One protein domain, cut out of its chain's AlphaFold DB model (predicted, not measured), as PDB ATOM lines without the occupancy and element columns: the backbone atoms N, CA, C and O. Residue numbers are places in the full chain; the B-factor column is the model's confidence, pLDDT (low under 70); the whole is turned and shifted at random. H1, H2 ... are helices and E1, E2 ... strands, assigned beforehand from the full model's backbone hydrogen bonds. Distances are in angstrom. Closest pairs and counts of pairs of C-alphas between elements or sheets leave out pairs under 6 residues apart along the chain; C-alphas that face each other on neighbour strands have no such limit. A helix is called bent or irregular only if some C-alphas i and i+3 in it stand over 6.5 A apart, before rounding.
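What this domain is: This is residues 3 to 66 of the 169 residues of an uncharacterized protein of Stachybotrys chlorohalonata (strain IBT 40285) (UniProt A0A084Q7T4). Two helices, H1 and H2, the small two-strand hairpin E1 and E2, and a long unnamed loop, residues 26 to 43, make a small body, and a tail, residues 56 to 66, sticks out of it with the short helix H3 at its tip. H2 lies nearest the middle, with strand E2 of the hairpin near it, while the loop around residue 35 and the tip of the tail lie at opposite ends of the longest axis. The printed part has 64 residues with three named helices and two named strands in the order H1, E1, E2, H2, H3; the sheet is E1 - E2, antiparallel, and the class is mostly helix. The whole is only just loose, close to compact, with a radius of gyration of the C-alphas of 13.2 A, and the C-alphas span 43 by 29 by 17 A along their three main axes.

How they stand to each other: The printed part begins with H1, residues 3 to 14. A tight link of 3 residues joins it to E1, residues 18 to 20, and a tight link of 2 residues leads on to E2, residues 23 to 25. E1 and E2 are a hairpin of antiparallel neighbour strands, with 144 degrees between their N-to-C directions. C-alphas 19 and 24 face each other at 4.7 A. Across the pair, N 18 and O 25 are within hydrogen-bond range at 2.8 A, and so are N 25 and O 18 at 2.9 A. A long link of 18 residues, 26 to 43, runs from E2 to H2, residues 44 to 56. The closest C-alphas of E2 and H2 are those of Tyr 25 and Asn 48, 5.4 A apart. H1 and H2 only just touch, with 3 pairs of C-alphas within 8 A; their closest C-alphas are those of Leu 8 and Ile 51, 7.4 A apart. H1 touches H2 with residues 4 to 8 alone, and H2 touches H1 with residues 51 to 55 alone. The two helices run opposite ways at a steep tilt of 45 degrees. H2 is irregular, with C-alphas 48 and 51 lying 7.0 A apart. A tight link of 4 residues leads to H3, residues 61 to 66, which touches no helix. H3 is apart from H2, and it is also apart from H1, E1 and E2. H1 and E2 are apart, and so are E1 and H2. In H1 and H3 every O i to N i+4 pair is within hydrogen-bond range, and in H2 7 of 9 are.

Where its parts are: H1 begins at Glu 3, whose C-alpha is at (136.531, 198.298, 66.401), and reaches Arg 14 over 16.1 A. E1, Ser 18 to Glu 20, and E2, Gly 23 to Tyr 25, are short strands of three residues each. H2 is the longest helix, with 13 residues; it runs from Pro 44, C-alpha at (141.511, 183.950, 83.525), to Leu 56, 18.1 A away from C-alpha to C-alpha. H3, Gly 61 to Cys 66, measures 8.9 A and ends with its last C-alpha at (115.274, 188.845, 75.742).

The domain as a whole: The two C-alphas farthest apart are those of Glu 35 and Cys 66, at 44.1 A, while the first and last printed C-alphas are 25.1 A apart. Residues 56 to 66, of which 61 to 66 belong to H3, stand free. Without them the body has 53 residues, spans 30 by 25 by 16 A and has a radius of gyration of 10.8 A. The link from E2 to H2 is long; the other three are tight. The printed part has no cut. The mean pLDDT of the printed part is 91.4, and no printed residue is under 70.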
ATOM      1  N   GLU A   3     135.886 198.247  65.084       89.25
ATOM      2  CA  GLU A   3     136.531 198.298  66.401       89.25
ATOM      3  C   GLU A   3     136.677 196.910  67.036       89.25
ATOM      4  O   GLU A   3     137.790 196.505  67.345       89.25
ATOM      5  N   LEU A   4     135.587 196.136  67.143       89.94
ATOM      6  CA  LEU A   4     135.639 194.773  67.692       89.94
ATOM      7  C   LEU A   4     136.610 193.872  66.915       89.94
ATOM      8  O   LEU A   4     137.390 193.151  67.520       89.94
ATOM      9  N   GLN A   5     136.585 193.938  65.581       90.31
ATOM     10  CA  GLN A   5     137.518 193.176  64.749       90.31
ATOM     11  C   GLN A   5     138.971 193.584  65.014       90.31
ATOM     12  O   GLN A   5     139.827 192.713  65.106       90.31
ATOM     13  N   GLY A   6     139.240 194.881  65.190       92.81
ATOM     14  CA  GLY A   6     140.566 195.371  65.565       92.81
ATOM     15  C   GLY A   6     141.014 194.889  66.946       92.81
ATOM     16  O   GLY A   6     142.157 194.478  67.097       92.81
ATOM     17  N   LEU A   7     140.115 194.879  67.936       92.81
ATOM     18  CA  LEU A   7     140.412 194.383  69.285       92.81
ATOM     19  C   LEU A   7     140.704 192.877  69.300       92.81
ATOM     20  O   LEU A   7     141.640 192.447  69.969       92.81
ATOM     21  N   LEU A   8     139.930 192.082  68.555       93.19
ATOM     22  CA  LEU A   8     140.165 190.642  68.429       93.19
ATOM     23  C   LEU A   8     141.471 190.353  67.681       93.19
ATOM     24  O   LEU A   8     142.259 189.540  68.146       93.19
ATOM     25  N   ALA A   9     141.749 191.076  66.591       93.88
ATOM     26  CA  ALA A   9     143.010 190.943  65.864       93.88
ATOM     27  C   ALA A   9     144.219 191.290  66.746       93.88
ATOM     28  O   ALA A   9     145.205 190.560  66.747       93.88
ATOM     29  N   TYR A  10     144.120 192.359  67.545       93.25
ATOM     30  CA  TYR A  10     145.151 192.701  68.523       93.25
ATOM     31  C   TYR A  10     145.348 191.582  69.550       93.25
ATOM     32  O   TYR A  10     146.483 191.210  69.834       93.25
ATOM     33  N   ALA A  11     144.260 191.023  70.092       93.69
ATOM     34  CA  ALA A  11     144.349 189.914  71.032       93.69
ATOM     35  C   ALA A  11     145.055 188.703  70.404       93.69
ATOM     36  O   ALA A  11     145.971 188.149  71.010       93.69
ATOM     37  N   ASP A  12     144.676 188.331  69.180       93.69
ATOM     38  CA  ASP A  12     145.257 187.194  68.462       93.69
ATOM     39  C   ASP A  12     146.748 187.379  68.153       93.69
ATOM     40  O   ASP A  12     147.515 186.417  68.203       93.69
ATOM     41  N   GLU A  13     147.167 188.609  67.859       93.69
ATOM     42  CA  GLU A  13     148.552 188.936  67.515       93.69
ATOM     43  C   GLU A  13     149.447 189.114  68.750       93.69
ATOM     44  O   GLU A  13     150.590 188.653  68.757       93.69
ATOM     45  N   ARG A  14     148.947 189.777  69.800       91.88
ATOM     46  CA  ARG A  14     149.767 190.267  70.920       91.88
ATOM     47  C   ARG A  14     149.556 189.527  72.240       91.88
ATOM     48  O   ARG A  14     150.449 189.544  73.076       91.88
ATOM     49  N   LEU A  15     148.423 188.850  72.448       93.25
ATOM     50  CA  LEU A  15     148.091 188.210  73.736       93.25
ATOM     51  C   LEU A  15     148.359 186.695  73.747       93.25
ATOM     52  O   LEU A  15     147.878 185.977  74.623       93.25
ATOM     53  N   HIS A  16     149.156 186.224  72.782       91.12
ATOM     54  CA  HIS A  16     149.697 184.864  72.691       91.12
ATOM     55  C   HIS A  16     148.655 183.742  72.872       91.12
ATOM     56  O   HIS A  16     148.835 182.868  73.731       91.12
ATOM     57  N   PRO A  17     147.570 183.725  72.073       94.00
ATOM     58  CA  PRO A  17     146.583 182.654  72.140       94.00
ATOM     59  C   PRO A  17     147.243 181.283  71.956       94.00
ATOM     60  O   PRO A  17     148.142 181.094  71.136       94.00
ATOM     61  N   SER A  18     146.785 180.312  72.734       92.06
ATOM     62  CA  SER A  18     147.325 178.959  72.780       92.06
ATOM     63  C   SER A  18     146.207 177.931  72.650       92.06
ATOM     64  O   SER A  18     145.068 178.173  73.045       92.06
ATOM     65  N   TRP A  19     146.545 176.771  72.089       88.44
ATOM     66  CA  TRP A  19     145.632 175.638  71.974       88.44
ATOM     67  C   TRP A  19     146.008 174.562  72.986       88.44
ATOM     68  O   TRP A  19     147.141 174.082  72.996       88.44
ATOM     69  N   GLU A  20     145.042 174.132  73.787       86.19
ATOM     70  CA  GLU A  20     145.184 172.988  74.684       86.19
ATOM     71  C   GLU A  20     143.938 172.105  74.572       86.19
ATOM     72  O   GLU A  20     142.812 172.575  74.721       86.19
ATOM     73  N   ASN A  21     144.129 170.814  74.276       81.06
ATOM     74  CA  ASN A  21     143.045 169.826  74.167       81.06
ATOM     75  C   ASN A  21     141.868 170.261  73.263       81.06
ATOM     76  O   ASN A  21     140.713 169.968  73.561       81.06
ATOM     77  N   GLY A  22     142.160 170.966  72.163       75.75
ATOM     78  CA  GLY A  22     141.150 171.458  71.213       75.75
ATOM     79  C   GLY A  22     140.453 172.761  71.623       75.75
ATOM     80  O   GLY A  22     139.602 173.242  70.886       75.75
ATOM     81  N   GLY A  23     140.811 173.362  72.762       82.81
ATOM     82  CA  GLY A  23     140.324 174.675  73.184       82.81
ATOM     83  C   GLY A  23     141.349 175.778  72.927       82.81
ATOM     84  O   GLY A  23     142.511 175.640  73.307       82.81
ATOM     85  N   LEU A  24     140.904 176.875  72.311       87.19
ATOM     86  CA  LEU A  24     141.662 178.122  72.223       87.19
ATOM     87  C   LEU A  24     141.501 178.911  73.526       87.19
ATOM     88  O   LEU A  24     140.377 179.117  73.987       87.19
ATOM     89  N   TYR A  25     142.605 179.383  74.095       91.94
ATOM     90  CA  TYR A  25     142.601 180.252  75.270       91.94
ATOM     91  C   TYR A  25     143.748 181.262  75.217       91.94
ATOM     92  O   TYR A  25     144.752 181.037  74.539       91.94
ATOM     93  N   TYR A  26     143.624 182.358  75.963       94.88
ATOM     94  CA  TYR A  26     144.708 183.325  76.146       94.88
ATOM     95  C   TYR A  26     145.355 183.092  77.520       94.88
ATOM     96  O   TYR A  26     144.656 183.176  78.537       94.88
ATOM     97  N   PRO A  27     146.657 182.746  77.585       94.56
ATOM     98  CA  PRO A  27     147.337 182.442  78.838       94.56
ATOM     99  C   PRO A  27     147.283 183.602  79.832       94.56
ATOM    100  O   PRO A  27     147.384 184.766  79.453       94.56
ATOM    101  N   ARG A  28     147.180 183.278  81.126       94.81
ATOM    102  CA  ARG A  28     147.219 184.290  82.183       94.81
ATOM    103  C   ARG A  28     148.554 185.032  82.166       94.81
ATOM    104  O   ARG A  28     149.610 184.402  82.210       94.81
ATOM    105  N   ASN A  29     148.485 186.356  82.228       95.19
ATOM    106  CA  ASN A  29     149.628 187.236  82.399       95.19
ATOM    107  C   ASN A  29     149.264 188.367  83.369       95.19
ATOM    108  O   ASN A  29     148.352 189.151  83.118       95.19
ATOM    109  N   ASP A  30     149.981 188.444  84.488       95.31
ATOM    110  CA  ASP A  30     149.722 189.446  85.525       95.31
ATOM    111  C   ASP A  30     150.460 190.776  85.263       95.31
ATOM    112  O   ASP A  30     150.157 191.776  85.916       95.31
ATOM    113  N   SER A  31     151.387 190.826  84.301       95.12
ATOM    114  CA  SER A  31     152.063 192.063  83.894       95.12
ATOM    115  C   SER A  31     151.123 192.956  83.090       95.12
ATOM    116  O   SER A  31     150.435 192.486  82.191       95.12
ATOM    117  N   LEU A  32     151.113 194.258  83.386       92.56
ATOM    118  CA  LEU A  32     150.296 195.228  82.645       92.56
ATOM    119  C   LEU A  32     150.762 195.382  81.195       92.56
ATOM    120  O   LEU A  32     149.935 195.396  80.284       92.56
ATOM    121  N   THR A  33     152.077 195.473  81.001       95.62
ATOM    122  CA  THR A  33     152.697 195.641  79.689       95.62
ATOM    123  C   THR A  33     153.840 194.663  79.466       95.62
ATOM    124  O   THR A  33     154.418 194.153  80.432       95.62
ATOM    125  N   ASP A  34     154.163 194.410  78.202       91.94
ATOM    126  CA  ASP A  34     155.366 193.686  77.793       91.94
ATOM    127  C   ASP A  34     156.612 194.600  77.772       91.94
ATOM    128  O   ASP A  34     156.590 195.737  78.259       91.94
ATOM    129  N   GLU A  35     157.726 194.081  77.243       91.81
ATOM    130  CA  GLU A  35     158.994 194.812  77.114       91.81
ATOM    131  C   GLU A  35     158.937 195.956  76.080       91.81
ATOM    132  O   GLU A  35     159.725 196.898  76.171       91.81
ATOM    133  N   GLU A  36     158.004 195.900  75.123       92.50
ATOM    134  CA  GLU A  36     157.770 196.924  74.092       92.50
ATOM    135  C   GLU A  36     156.844 198.047  74.603       92.50
ATOM    136  O   GLU A  36     156.748 199.110  73.988       92.50
ATOM    137  N   GLY A  37     156.225 197.850  75.773       92.19
ATOM    138  CA  GLY A  37     155.272 198.772  76.388       92.19
ATOM    139  C   GLY A  37     153.828 198.544  75.940       92.19
ATOM    140  O   GLY A  37     152.961 199.359  76.267       92.19
ATOM    141  N   ASP A  38     153.556 197.453  75.226       92.00
ATOM    142  CA  ASP A  38     152.221 197.075  74.774       92.00
ATOM    143  C   ASP A  38     151.436 196.360  75.867       92.00
ATOM    144  O   ASP A  38     152.008 195.763  76.774       92.00
ATOM    145  N   TRP A  39     150.103 196.424  75.793       91.81
ATOM    146  CA  TRP A  39     149.235 195.770  76.768       91.81
ATOM    147  C   TRP A  39     149.410 194.250  76.728       91.81
ATOM    148  O   TRP A  39     149.152 193.617  75.707       91.81
ATOM    149  N   ALA A  40     149.775 193.662  77.867       93.75
ATOM    150  CA  ALA A  40     150.046 192.230  77.983       93.75
ATOM    151  C   ALA A  40     149.186 191.534  79.047       93.75
ATOM    152  O   ALA A  40     149.218 190.307  79.146       93.75
ATOM    153  N   HIS A  41     148.423 192.291  79.841       94.56
ATOM    154  CA  HIS A  41     147.649 191.726  80.942       94.56
ATOM    155  C   HIS A  41     146.517 190.838  80.437       94.56
ATOM    156  O   HIS A  41     145.708 191.251  79.599       94.56
ATOM    157  N   MET A  42     146.420 189.653  81.029       95.75
ATOM    158  CA  MET A  42     145.374 188.687  80.748       95.75
ATOM    159  C   MET A  42     144.978 187.965  82.030       95.75
ATOM    160  O   MET A  42     145.751 187.182  82.585       95.75
ATOM    161  N   ASP A  43     143.756 188.195  82.496       94.62
ATOM    162  CA  ASP A  43     143.188 187.436  83.601       94.62
ATOM    163  C   ASP A  43     142.420 186.196  83.090       94.62
ATOM    164  O   ASP A  43     141.988 186.158  81.931       94.62
ATOM    165  N   PRO A  44     142.196 185.173  83.939       92.06
ATOM    166  CA  PRO A  44     141.511 183.950  83.525       92.06
ATOM    167  C   PRO A  44     140.092 184.152  82.975       92.06
ATOM    168  O   PRO A  44     139.650 183.360  82.147       92.06
ATOM    169  N   CYS A  45     139.353 185.165  83.437       93.19
ATOM    170  CA  CYS A  45     138.001 185.436  82.952       93.19
ATOM    171  C   CYS A  45     138.050 186.024  81.540       93.19
ATOM    172  O   CYS A  45     137.337 185.559  80.648       93.19
ATOM    173  N   THR A  46     138.922 187.006  81.312       92.94
ATOM    174  CA  THR A  46     139.057 187.626  79.989       92.94
ATOM    175  C   THR A  46     139.545 186.619  78.950       92.94
ATOM    176  O   THR A  46     138.910 186.474  77.902       92.94
ATOM    177  N   GLY A  47     140.603 185.870  79.277       91.75
ATOM    178  CA  GLY A  47     141.255 184.948  78.347       91.75
ATOM    179  C   GLY A  47     140.456 183.686  78.028       91.75
ATOM    180  O   GLY A  47     140.571 183.167  76.922       91.75
ATOM    181  N   ASN A  48     139.617 183.207  78.951       87.94
ATOM    182  CA  ASN A  48     138.833 181.984  78.728       87.94
ATOM    183  C   ASN A  48     137.373 182.249  78.347       87.94
ATOM    184  O   ASN A  48     136.738 181.377  77.758       87.94
ATOM    185  N   ALA A  49     136.808 183.405  78.712       90.50
ATOM    186  CA  ALA A  49     135.381 183.668  78.535       90.50
ATOM    187  C   ALA A  49     135.097 184.948  77.749       90.50
ATOM    188  O   ALA A  49     134.350 184.894  76.773       90.50
ATOM    189  N   ALA A  50     135.657 186.094  78.144       93.19
ATOM    190  CA  ALA A  50     135.231 187.376  77.575       93.19
ATOM    191  C   ALA A  50     135.575 187.508  76.085       93.19
ATOM    192  O   ALA A  50     134.718 187.926  75.306       93.19
ATOM    193  N   ILE A  51     136.786 187.113  75.678       93.25
ATOM    194  CA  ILE A  51     137.206 187.183  74.269       93.25
ATOM    195  C   ILE A  51     136.387 186.212  73.411       93.25
ATOM    196  O   ILE A  51     135.841 186.608  72.381       93.25
ATOM    197  N   GLY A  52     136.210 184.969  73.873       89.62
ATOM    198  CA  GLY A  52     135.361 183.991  73.188       89.62
ATOM    199  C   GLY A  52     133.916 184.480  73.047       89.62
ATOM    200  O   GLY A  52     133.330 184.418  71.967       89.62
ATOM    201  N   TYR A  53     133.352 185.053  74.113       90.62
ATOM    202  CA  TYR A  53     132.017 185.643  74.080       90.62
ATOM    203  C   TYR A  53     131.924 186.815  73.096       90.62
ATOM    204  O   TYR A  53     130.947 186.911  72.354       90.62
ATOM    205  N   ALA A  54     132.938 187.680  73.045       90.44
ATOM    206  CA  ALA A  54     132.990 188.804  72.116       90.44
ATOM    207  C   ALA A  54     133.028 188.349  70.648       90.44
ATOM    208  O   ALA A  54     132.401 188.990  69.806       90.44
ATOM    209  N   GLY A  55     133.700 187.233  70.345       87.56
ATOM    210  CA  GLY A  55     133.712 186.632  69.008       87.56
ATOM    211  C   GLY A  55     132.386 185.973  68.601       87.56
ATOM    212  O   GLY A  55     132.039 185.973  67.423       87.56
ATOM    213  N   LEU A  56     131.627 185.438  69.563       86.50
ATOM    214  CA  LEU A  56     130.347 184.758  69.315       86.50
ATOM    215  C   LEU A  56     129.138 185.704  69.309       86.50
ATOM    216  O   LEU A  56     128.128 185.425  68.660       86.50
ATOM    217  N   ASN A  57     129.195 186.795  70.071       87.88
ATOM    218  CA  ASN A  57     128.048 187.668  70.269       87.88
ATOM    219  C   ASN A  57     127.841 188.601  69.069       87.88
ATOM    220  O   ASN A  57     128.705 189.397  68.705       87.88
ATOM    221  N   VAL A  58     126.644 188.555  68.487       86.62
ATOM    222  CA  VAL A  58     126.241 189.493  67.434       86.62
ATOM    223  C   VAL A  58     125.778 190.821  68.031       86.62
ATOM    224  O   VAL A  58     125.446 190.921  69.217       86.62
ATOM    225  N   LYS A  59     125.717 191.862  67.193       87.94
ATOM    226  CA  LYS A  59     125.129 193.145  67.587       87.94
ATOM    227  C   LYS A  59     123.721 192.914  68.149       87.94
ATOM    228  O   LYS A  59     122.917 192.235  67.523       87.94
ATOM    229  N   ASP A  60     123.456 193.484  69.323       91.31
ATOM    230  CA  ASP A  60     122.193 193.337  70.056       91.31
ATOM    231  C   ASP A  60     121.843 191.886  70.463       91.31
ATOM    232  O   ASP A  60     120.707 191.629  70.848       91.31
ATOM    233  N   GLY A  61     122.793 190.940  70.462       90.56
ATOM    234  CA  GLY A  61     122.535 189.511  70.702       90.56
ATOM    235  C   GLY A  61     121.754 189.206  71.988       90.56
ATOM    236  O   GLY A  61     120.684 188.602  71.933       90.56
ATOM    237  N   GLN A  62     122.219 189.687  73.148       91.56
ATOM    238  CA  GLN A  62     121.495 189.498  74.419       91.56
ATOM    239  C   GLN A  62     120.115 190.168  74.415       91.56
ATOM    240  O   GLN A  62     119.141 189.611  74.916       91.56
ATOM    241  N   LYS A  63     120.021 191.365  73.824       94.31
ATOM    242  CA  LYS A  63     118.760 192.099  73.704       94.31
ATOM    243  C   LYS A  63     117.763 191.315  72.851       94.31
ATOM    244  O   LYS A  63     116.624 191.150  73.269       94.31
ATOM    245  N   MET A  64     118.200 190.767  71.719       92.88
ATOM    246  CA  MET A  64     117.393 189.898  70.862       92.88
ATOM    247  C   MET A  64     116.912 188.654  71.606       92.88
ATOM    248  O   MET A  64     115.741 188.310  71.494       92.88
ATOM    249  N   MET A  65     117.773 188.009  72.399       91.06
ATOM    250  CA  MET A  65     117.372 186.847  73.201       91.06
ATOM    251  C   MET A  65     116.260 187.184  74.206       91.06
ATOM    252  O   MET A  65     115.386 186.353  74.441       91.06
ATOM    253  N   CYS A  66     116.278 188.390  74.779       93.44
ATOM    254  CA  CYS A  66     115.274 188.845  75.742       93.44
ATOM    255  C   CYS A  66     113.987 189.369  75.084       93.44
ATOM    256  O   CYS A  66     112.893 189.056  75.545       93.44
TER     257      CYS A  66